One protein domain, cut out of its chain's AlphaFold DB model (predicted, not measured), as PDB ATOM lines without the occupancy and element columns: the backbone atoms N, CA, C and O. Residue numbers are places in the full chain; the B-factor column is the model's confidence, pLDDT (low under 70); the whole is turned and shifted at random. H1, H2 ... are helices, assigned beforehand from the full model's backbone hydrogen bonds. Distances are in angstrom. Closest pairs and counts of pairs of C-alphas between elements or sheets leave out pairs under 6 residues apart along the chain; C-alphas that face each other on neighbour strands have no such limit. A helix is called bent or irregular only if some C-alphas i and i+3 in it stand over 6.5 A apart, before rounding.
ATOM      1  N   HIS A   3     -56.540 -25.715  20.336       61.28
ATOM      2  CA  HIS A   3     -55.338 -26.249  19.706       61.28
ATOM      3  C   HIS A   3     -54.716 -25.186  18.795       61.28
ATOM      4  O   HIS A   3     -53.515 -24.984  18.825       61.28
ATOM      5  N   THR A   4     -55.541 -24.425  18.075       59.12
ATOM      6  CA  THR A   4     -55.101 -23.407  17.111       59.12
ATOM      7  C   THR A   4     -54.462 -22.173  17.757       59.12
ATOM      8  O   THR A   4     -53.614 -21.541  17.142       59.12
ATOM      9  N   LEU A   5     -54.836 -21.825  18.994       60.91
ATOM     10  CA  LEU A   5     -54.284 -20.652  19.687       60.91
ATOM     11  C   LEU A   5     -52.909 -20.925  20.313       60.91
ATOM     12  O   LEU A   5     -52.067 -20.034  20.316       60.91
ATOM     13  N   ALA A   6     -52.648 -22.152  20.777       61.00
ATOM     14  CA  ALA A   6     -51.337 -22.524  21.318       61.00
ATOM     15  C   ALA A   6     -50.226 -22.504  20.248       61.00
ATOM     16  O   ALA A   6     -49.094 -22.162  20.574       61.00
ATOM     17  N   PHE A   7     -50.569 -22.775  18.980       62.06
ATOM     18  CA  PHE A   7     -49.637 -22.724  17.844       62.06
ATOM     19  C   PHE A   7     -49.076 -21.318  17.551       62.06
ATOM     20  O   PHE A   7     -48.075 -21.171  16.860       62.06
ATOM     21  N   PHE A   8     -49.738 -20.252  18.021       64.38
ATOM     22  CA  PHE A   8     -49.408 -18.889  17.594       64.38
ATOM     23  C   PHE A   8     -48.757 -18.027  18.685       64.38
ATOM     24  O   PHE A   8     -48.169 -17.000  18.360       64.38
ATOM     25  N   THR A   9     -48.842 -18.396  19.973       63.00
ATOM     26  CA  THR A   9     -48.634 -17.404  21.048       63.00
ATOM     27  C   THR A   9     -47.553 -17.691  22.092       63.00
ATOM     28  O   THR A   9     -47.472 -16.904  23.032       63.00
ATOM     29  N   GLY A  10     -46.692 -18.715  21.991       63.31
ATOM     30  CA  GLY A  10     -45.557 -18.725  22.940       63.31
ATOM     31  C   GLY A  10     -44.698 -19.961  23.162       63.31
ATOM     32  O   GLY A  10     -43.962 -19.977  24.144       63.31
ATOM     33  N   GLY A  11     -44.727 -20.981  22.312       69.50
ATOM     34  CA  GLY A  11     -43.759 -22.067  22.447       69.50
ATOM     35  C   GLY A  11     -43.985 -23.155  21.422       69.50
ATOM     36  O   GLY A  11     -45.127 -23.508  21.158       69.50
ATOM     37  N   ILE A  12     -42.892 -23.684  20.869       74.06
ATOM     38  CA  ILE A  12     -42.930 -24.880  20.031       74.06
ATOM     39  C   ILE A  12     -43.470 -26.012  20.905       74.06
ATOM     40  O   ILE A  12     -42.763 -26.545  21.765       74.06
ATOM     41  N   GLY A  13     -44.747 -26.340  20.728       81.88
ATOM     42  CA  GLY A  13     -45.369 -27.440  21.434       81.88
ATOM     43  C   GLY A  13     -44.891 -28.777  20.864       81.88
ATOM     44  O   GLY A  13     -44.452 -28.851  19.712       81.88
ATOM     45  N   PRO A  14     -45.050 -29.885  21.610       84.81
ATOM     46  CA  PRO A  14     -44.824 -31.226  21.070       84.81
ATOM     47  C   PRO A  14     -45.600 -31.465  19.764       84.81
ATOM     48  O   PRO A  14     -45.141 -32.193  18.887       84.81
ATOM     49  N   TRP A  15     -46.757 -30.812  19.610       84.88
ATOM     50  CA  TRP A  15     -47.597 -30.895  18.418       84.88
ATOM     51  C   TRP A  15     -46.999 -30.194  17.185       84.88
ATOM     52  O   TRP A  15     -47.092 -30.754  16.094       84.88
ATOM     53  N   GLU A  16     -46.334 -29.038  17.329       84.31
ATOM     54  CA  GLU A  16     -45.567 -28.429  16.226       84.31
ATOM     55  C   GLU A  16     -44.465 -29.364  15.742       84.31
ATOM     56  O   GLU A  16     -44.314 -29.573  14.538       84.31
ATOM     57  N   ILE A  17     -43.700 -29.934  16.678       90.19
ATOM     58  CA  ILE A  17     -42.566 -30.808  16.352       90.19
ATOM     59  C   ILE A  17     -43.052 -32.006  15.539       90.19
ATOM     60  O   ILE A  17     -42.418 -32.369  14.552       90.19
ATOM     61  N   VAL A  18     -44.199 -32.587  15.903       92.25
ATOM     62  CA  VAL A  18     -44.805 -33.688  15.147       92.25
ATOM     63  C   VAL A  18     -45.190 -33.249  13.733       92.25
ATOM     64  O   VAL A  18     -44.866 -33.957  12.783       92.25
ATOM     65  N   ILE A  19     -45.824 -32.087  13.555       92.56
ATOM     66  CA  ILE A  19     -46.190 -31.589  12.216       92.56
ATOM     67  C   ILE A  19     -44.944 -31.353  11.356       92.56
ATOM     68  O   ILE A  19     -44.893 -31.808  10.211       92.56
ATOM     69  N   VAL A  20     -43.916 -30.702  11.903       92.19
ATOM     70  CA  VAL A  20     -42.646 -30.474  11.196       92.19
ATOM     71  C   VAL A  20     -41.970 -31.803  10.857       92.19
ATOM     72  O   VAL A  20     -41.502 -31.979   9.733       92.19
ATOM     73  N   ALA A  21     -41.968 -32.767  11.781       92.88
ATOM     74  CA  ALA A  21     -41.422 -34.099  11.550       92.88
ATOM     75  C   ALA A  21     -42.173 -34.849  10.441       92.88
ATOM     76  O   ALA A  21     -41.536 -35.507   9.623       92.88
ATOM     77  N   VAL A  22     -43.501 -34.721  10.364       95.31
ATOM     78  CA  VAL A  22     -44.307 -35.304   9.280       95.31
ATOM     79  C   VAL A  22     -43.952 -34.666   7.938       95.31
ATOM     80  O   VAL A  22     -43.708 -35.388   6.974       95.31
ATOM     81  N   VAL A  23     -43.856 -33.335   7.861       95.56
ATOM     82  CA  VAL A  23     -43.452 -32.636   6.625       95.56
ATOM     83  C   VAL A  23     -42.037 -33.039   6.203       95.56
ATOM     84  O   VAL A  23     -41.806 -33.367   5.039       95.56
ATOM     85  N   ALA A  24     -41.096 -33.096   7.146       94.00
ATOM     86  CA  ALA A  24     -39.747 -33.586   6.890       94.00
ATOM     87  C   ALA A  24     -39.763 -35.045   6.405       94.00
ATOM     88  O   ALA A  24     -39.070 -35.382   5.450       94.00
ATOM     89  N   LEU A  25     -40.593 -35.910   6.990       94.75
ATOM     90  CA  LEU A  25     -40.726 -37.299   6.557       94.75
ATOM     91  C   LEU A  25     -41.316 -37.413   5.146       94.75
ATOM     92  O   LEU A  25     -40.936 -38.321   4.420       94.75
ATOM     93  N   LEU A  26     -42.189 -36.500   4.718       95.44
ATOM     94  CA  LEU A  26     -42.684 -36.472   3.339       95.44
ATOM     95  C   LEU A  26     -41.597 -36.049   2.341       95.44
ATOM     96  O   LEU A  26     -41.494 -36.641   1.269       95.44
ATOM     97  N   ILE A  27     -40.761 -35.069   2.697       94.81
ATOM     98  CA  ILE A  27     -39.673 -34.574   1.835       94.81
ATOM     99  C   ILE A  27     -38.524 -35.586   1.757       94.81
ATOM    100  O   ILE A  27     -38.045 -35.925   0.675       94.81
ATOM    101  N   PHE A  28     -38.063 -36.075   2.907       93.50
ATOM    102  CA  PHE A  28     -36.918 -36.980   3.004       93.50
ATOM    103  C   PHE A  28     -37.311 -38.452   2.815       93.50
ATOM    104  O   PHE A  28     -36.474 -39.276   2.433       93.50
ATOM    105  N   GLY A  29     -38.570 -38.810   3.071       92.44
ATOM    106  CA  GLY A  29     -39.094 -40.159   2.906       92.44
ATOM    107  C   GLY A  29     -38.265 -41.195   3.657       92.44
ATOM    108  O   GLY A  29     -37.923 -41.061   4.832       92.44
ATOM    109  N   ARG A  30     -37.875 -42.236   2.921       91.62
ATOM    110  CA  ARG A  30     -37.086 -43.357   3.441       91.62
ATOM    111  C   ARG A  30     -35.613 -43.017   3.697       91.62
ATOM    112  O   ARG A  30     -34.912 -43.841   4.272       91.62
ATOM    113  N   ARG A  31     -35.147 -41.823   3.303       92.75
ATOM    114  CA  ARG A  31     -33.763 -41.375   3.522       92.75
ATOM    115  C   ARG A  31     -33.538 -40.859   4.940       92.75
ATOM    116  O   ARG A  31     -32.420 -40.951   5.423       92.75
ATOM    117  N   LEU A  32     -34.581 -40.391   5.632       93.31
ATOM    118  CA  LEU A  32     -34.505 -39.856   7.001       93.31
ATOM    119  C   LEU A  32     -33.756 -40.779   8.000       93.31
ATOM    120  O   LEU A  32     -32.824 -40.305   8.653       93.31
ATOM    121  N   PRO A  33     -34.052 -42.095   8.092       90.00
ATOM    122  CA  PRO A  33     -33.293 -43.004   8.957       90.00
ATOM    123  C   PRO A  33     -31.839 -43.207   8.512       90.00
ATOM    124  O   PRO A  33     -30.986 -43.521   9.337       90.00
ATOM    125  N   GLU A  34     -31.538 -43.049   7.226       94.19
ATOM    126  CA  GLU A  34     -30.186 -43.202   6.687       94.19
ATOM    127  C   GLU A  34     -29.309 -41.991   7.030       94.19
ATOM    128  O   GLU A  34     -28.206 -42.175   7.544       94.19
ATOM    129  N   VAL A  35     -29.839 -40.766   6.885       93.75
ATOM    130  CA  VAL A  35     -29.169 -39.536   7.356       93.75
ATOM    131  C   VAL A  35     -29.031 -39.514   8.878       93.75
ATOM    132  O   VAL A  35     -27.984 -39.140   9.392       93.75
ATOM    133  N   GLY A  36     -30.049 -39.964   9.617       94.50
ATOM    134  CA  GLY A  36     -29.963 -40.076  11.076       94.50
ATOM    135  C   GLY A  36     -28.874 -41.056  11.525       94.50
ATOM    136  O   GLY A  36     -28.124 -40.764  12.453       94.50
ATOM    137  N   LYS A  37     -28.729 -42.197  10.836       95.50
ATOM    138  CA  LYS A  37     -27.664 -43.172  11.112       95.50
ATOM    139  C   LYS A  37     -26.271 -42.622  10.804       95.50
ATOM    140  O   LYS A  37     -25.356 -42.887  11.581       95.50
ATOM    141  N   SER A  38     -26.083 -41.898   9.699       95.38
ATOM    142  CA  SER A  38     -24.773 -41.323   9.355       95.38
ATOM    143  C   SER A  38     -24.378 -40.186  10.300       95.38
ATOM    144  O   SER A  38     -23.260 -40.190  10.813       95.38
ATOM    145  N   LEU A  39     -25.310 -39.279  10.614       96.31
ATOM    146  CA  LEU A  39     -25.110 -38.219  11.608       96.31
ATOM    147  C   LEU A  39     -24.832 -38.797  12.997       96.31
ATOM    148  O   LEU A  39     -23.880 -38.385  13.652       96.31
ATOM    149  N   GLY A  40     -25.618 -39.788  13.426       95.69
ATOM    150  CA  GLY A  40     -25.451 -40.436  14.726       95.69
ATOM    151  C   GLY A  40     -24.074 -41.076  14.889       95.69
ATOM    152  O   GLY A  40     -23.435 -40.889  15.921       95.69
ATOM    153  N   LYS A  41     -23.576 -41.766  13.857       96.69
ATOM    154  CA  LYS A  41     -22.208 -42.312  13.852       96.69
ATOM    155  C   LYS A  41     -21.156 -41.212  13.998       96.69
ATOM    156  O   LYS A  41     -20.301 -41.329  14.869       96.69
ATOM    157  N   GLY A  42     -21.271 -40.128  13.226       96.81
ATOM    158  CA  GLY A  42     -20.346 -38.995  13.314       96.81
ATOM    159  C   GLY A  42     -20.329 -38.343  14.699       96.81
ATOM    160  O   GLY A  42     -19.264 -38.059  15.228       96.81
ATOM    161  N   ILE A  43     -21.494 -38.179  15.331       96.81
ATOM    162  CA  ILE A  43     -21.611 -37.619  16.689       96.81
ATOM    163  C   ILE A  43     -20.979 -38.549  17.735       96.81
ATOM    164  O   ILE A  43     -20.301 -38.080  18.648       96.81
ATOM    165  N   VAL A  44     -21.175 -39.865  17.608       96.19
ATOM    166  CA  VAL A  44     -20.579 -40.863  18.513       96.19
ATOM    167  C   VAL A  44     -19.056 -40.888  18.384       96.19
ATOM    168  O   VAL A  44     -18.359 -40.871  19.398       96.19
ATOM    169  N   GLU A  45     -18.534 -40.898  17.157       96.00
ATOM    170  CA  GLU A  45     -17.092 -40.858  16.891       96.00
ATOM    171  C   GLU A  45     -16.472 -39.537  17.353       96.00
ATOM    172  O   GLU A  45     -15.432 -39.547  18.009       96.00
ATOM    173  N   PHE A  46     -17.152 -38.413  17.114       95.75
ATOM    174  CA  PHE A  46     -16.742 -37.096  17.598       95.75
ATOM    175  C   PHE A  46     -16.665 -37.054  19.128       95.75
ATOM    176  O   PHE A  46     -15.646 -36.648  19.681       95.75
ATOM    177  N   LYS A  47     -17.694 -37.556  19.829       93.88
ATOM    178  CA  LYS A  47     -17.684 -37.641  21.296       93.88
ATOM    179  C   LYS A  47     -16.549 -38.528  21.804       93.88
ATOM    180  O   LYS A  47     -15.892 -38.167  22.773       93.88
ATOM    181  N   LYS A  48     -16.306 -39.672  21.159       92.94
ATOM    182  CA  LYS A  48     -15.216 -40.585  21.527       92.94
ATOM    183  C   LYS A  48     -13.840 -39.943  21.332       92.94
ATOM    184  O   LYS A  48     -12.980 -40.120  22.187       92.94
ATOM    185  N   GLY A  49     -13.656 -39.184  20.252       92.69
ATOM    186  CA  GLY A  49     -12.443 -38.404  20.010       92.69
ATOM    187  C   GLY A  49     -12.217 -37.347  21.091       92.69
ATOM    188  O   GLY A  49     -11.149 -37.318  21.689       92.69
ATOM    189  N   LEU A  50     -13.240 -36.546  21.404       91.31
ATOM    190  CA  LEU A  50     -13.158 -35.529  22.459       91.31
ATOM    191  C   LEU A  50     -12.863 -36.128  23.840       91.31
ATOM    192  O   LEU A  50     -12.001 -35.618  24.545       91.31
ATOM    193  N   SER A  51     -13.528 -37.225  24.216       88.50
ATOM    194  CA  SER A  51     -13.286 -37.885  25.506       88.50
ATOM    195  C   SER A  51     -11.886 -38.498  25.616       88.50
ATOM    196  O   SER A  51     -11.329 -38.491  26.704       88.50
ATOM    197  N   GLY A  52     -11.316 -39.012  24.519       84.19
ATOM    198  CA  GLY A  52      -9.932 -39.502  24.509       84.19
ATOM    199  C   GLY A  52      -8.909 -38.374  24.676       84.19
ATOM    200  O   GLY A  52      -7.929 -38.522  25.396       84.19
ATOM    201  N   ILE A  53      -9.181 -37.216  24.075       82.12
ATOM    202  CA  ILE A  53      -8.331 -36.028  24.195       82.12
ATOM    203  C   ILE A  53      -8.389 -35.455  25.615       82.12
ATOM    204  O   ILE A  53      -7.352 -35.113  26.167       82.12
ATOM    205  N   GLU A  54      -9.569 -35.386  26.235       77.56
ATOM    206  CA  GLU A  54      -9.708 -34.929  27.626       77.56
ATOM    207  C   GLU A  54      -8.929 -35.830  28.598       77.56
ATOM    208  O   GLU A  54      -8.163 -35.325  29.416       77.56
ATOM    209  N   SER A  55      -9.006 -37.157  28.431       75.62
ATOM    210  CA  SER A  55      -8.229 -38.098  29.250       75.62
ATOM    211  C   SER A  55      -6.716 -38.003  29.043       75.62
ATOM    212  O   SER A  55      -5.958 -38.216  29.992       75.62
ATOM    213  N   ASP A  56      -6.266 -37.676  27.829       70.94
ATOM    214  CA  ASP A  56      -4.845 -37.491  27.524       70.94
ATOM    215  C   ASP A  56      -4.314 -36.169  28.108       70.94
ATOM    216  O   ASP A  56      -3.168 -36.106  28.557       70.94
ATOM    217  N   ILE A  57      -5.149 -35.123  28.162       69.88
ATOM    218  CA  ILE A  57      -4.803 -33.824  28.758       69.88
ATOM    219  C   ILE A  57      -4.779 -33.910  30.293       69.88
ATOM    220  O   ILE A  57      -3.839 -33.402  30.904       69.88
ATOM    221  N   ASP A  58      -5.738 -34.603  30.919       65.62
ATOM    222  CA  ASP A  58      -5.732 -34.842  32.373       65.62
ATOM    223  C   ASP A  58      -4.551 -35.728  32.800       65.62
ATOM    224  O   ASP A  58      -3.877 -35.454  33.794       65.62
ATOM    225  N   SER A  59      -4.212 -36.747  32.000       60.06
ATOM    226  CA  SER A  59      -3.050 -37.609  32.265       60.06
ATOM    227  C   SER A  59      -1.714 -36.872  32.095       60.06
ATOM    228  O   SER A  59      -0.749 -37.188  32.791       60.06
ATOM    229  N   ALA A  60      -1.643 -35.871  31.210       60.25
ATOM    230  CA  ALA A  60      -0.466 -35.017  31.041       60.25
ATOM    231  C   ALA A  60      -0.338 -33.927  32.129       60.25
ATOM    232  O   ALA A  60       0.769 -33.450  32.377       60.25
ATOM    233  N   GLY A  61      -1.437 -33.551  32.795       56.53
ATOM    234  CA  GLY A  61      -1.463 -32.577  33.894       56.53
ATOM    235  C   GLY A  61      -1.239 -33.164  35.294       56.53
ATOM    236  O   GLY A  61      -0.840 -32.432  36.196       56.53
ATOM    237  N   SER A  62      -1.439 -34.472  35.491       50.56
ATOM    238  CA  SER A  62      -1.348 -35.127  36.810       50.56
ATOM    239  C   SER A  62      -0.034 -35.869  37.092       50.56
ATOM    240  O   SER A  62       0.039 -36.660  38.028       50.56
TER     241      SER A  62
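Overview. This is residues 3 to 62 of the 90 residues of the protein "Sec-independent protein translocase protein TatA" of Phycisphaeraceae bacterium (UniProt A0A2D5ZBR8). One long bent helix makes an open V of unequal arms, with the shorter arm H2a and the much longer arm H2b meeting in a corner at residues 28 and 29. A short helix, H1, sits near the beginning of H2a and about perpendicular to it, and residues 34 to 62, of which 34 to 61 belong to H2, stick out free. The printed part has 60 residues with two named helices, H1 then H2, and no named strand, and its class is all helix. It is extended, with a radius of gyration of the C-alphas of 19.6 A, and flat, spanning 58 by 31 by 10 A.

Along the chain. H1 is residues 3 to 9, beginning at C-alpha 3 at (-55.338, -26.249, 19.706). H2, residues 14 to 61, was assigned as one helix by its hydrogen bonds, but it is bent: C-alphas 27 and 30 are 9.3 A apart. Its arm H2a, residues 14 to 27, is 20.2 A from first to last C-alpha. Its arm H2b, residues 30 to 61, measures 48.1 A and ends at C-alpha 61 at (-1.463, -32.577, 33.894). H2b is irregular, with C-alphas 30 and 33 6.7 A apart.

Arrangement. H1 and H2a are close but not clearly touching; their closest C-alphas, of Phe 7 and Glu 16, are 7.2 A apart. Their lines are about perpendicular, at 84 degrees. H2a and H2b are close but not clearly touching, with the closest C-alphas, of Leu 25 and Leu 32, 6.7 A apart. They run opposite ways at a steep tilt of 66 degrees. H1 and H2b are apart. Every O i to N i+4 pair is within hydrogen-bond range in H2a, 27 of 28 are in H2b, and 0 of 3 are in H1, where 1 of 4 O i to N i+3 pairs is.

Size, cuts and confidence. The two C-alphas farthest apart, of Thr 4 and Ser 62, are 58.4 A apart. The printed part has no cut, and the link from H1 to H2 is tight. The mean pLDDT of the printed part is 83.6, with residues 3 to 11 and 57 to 62 under 70.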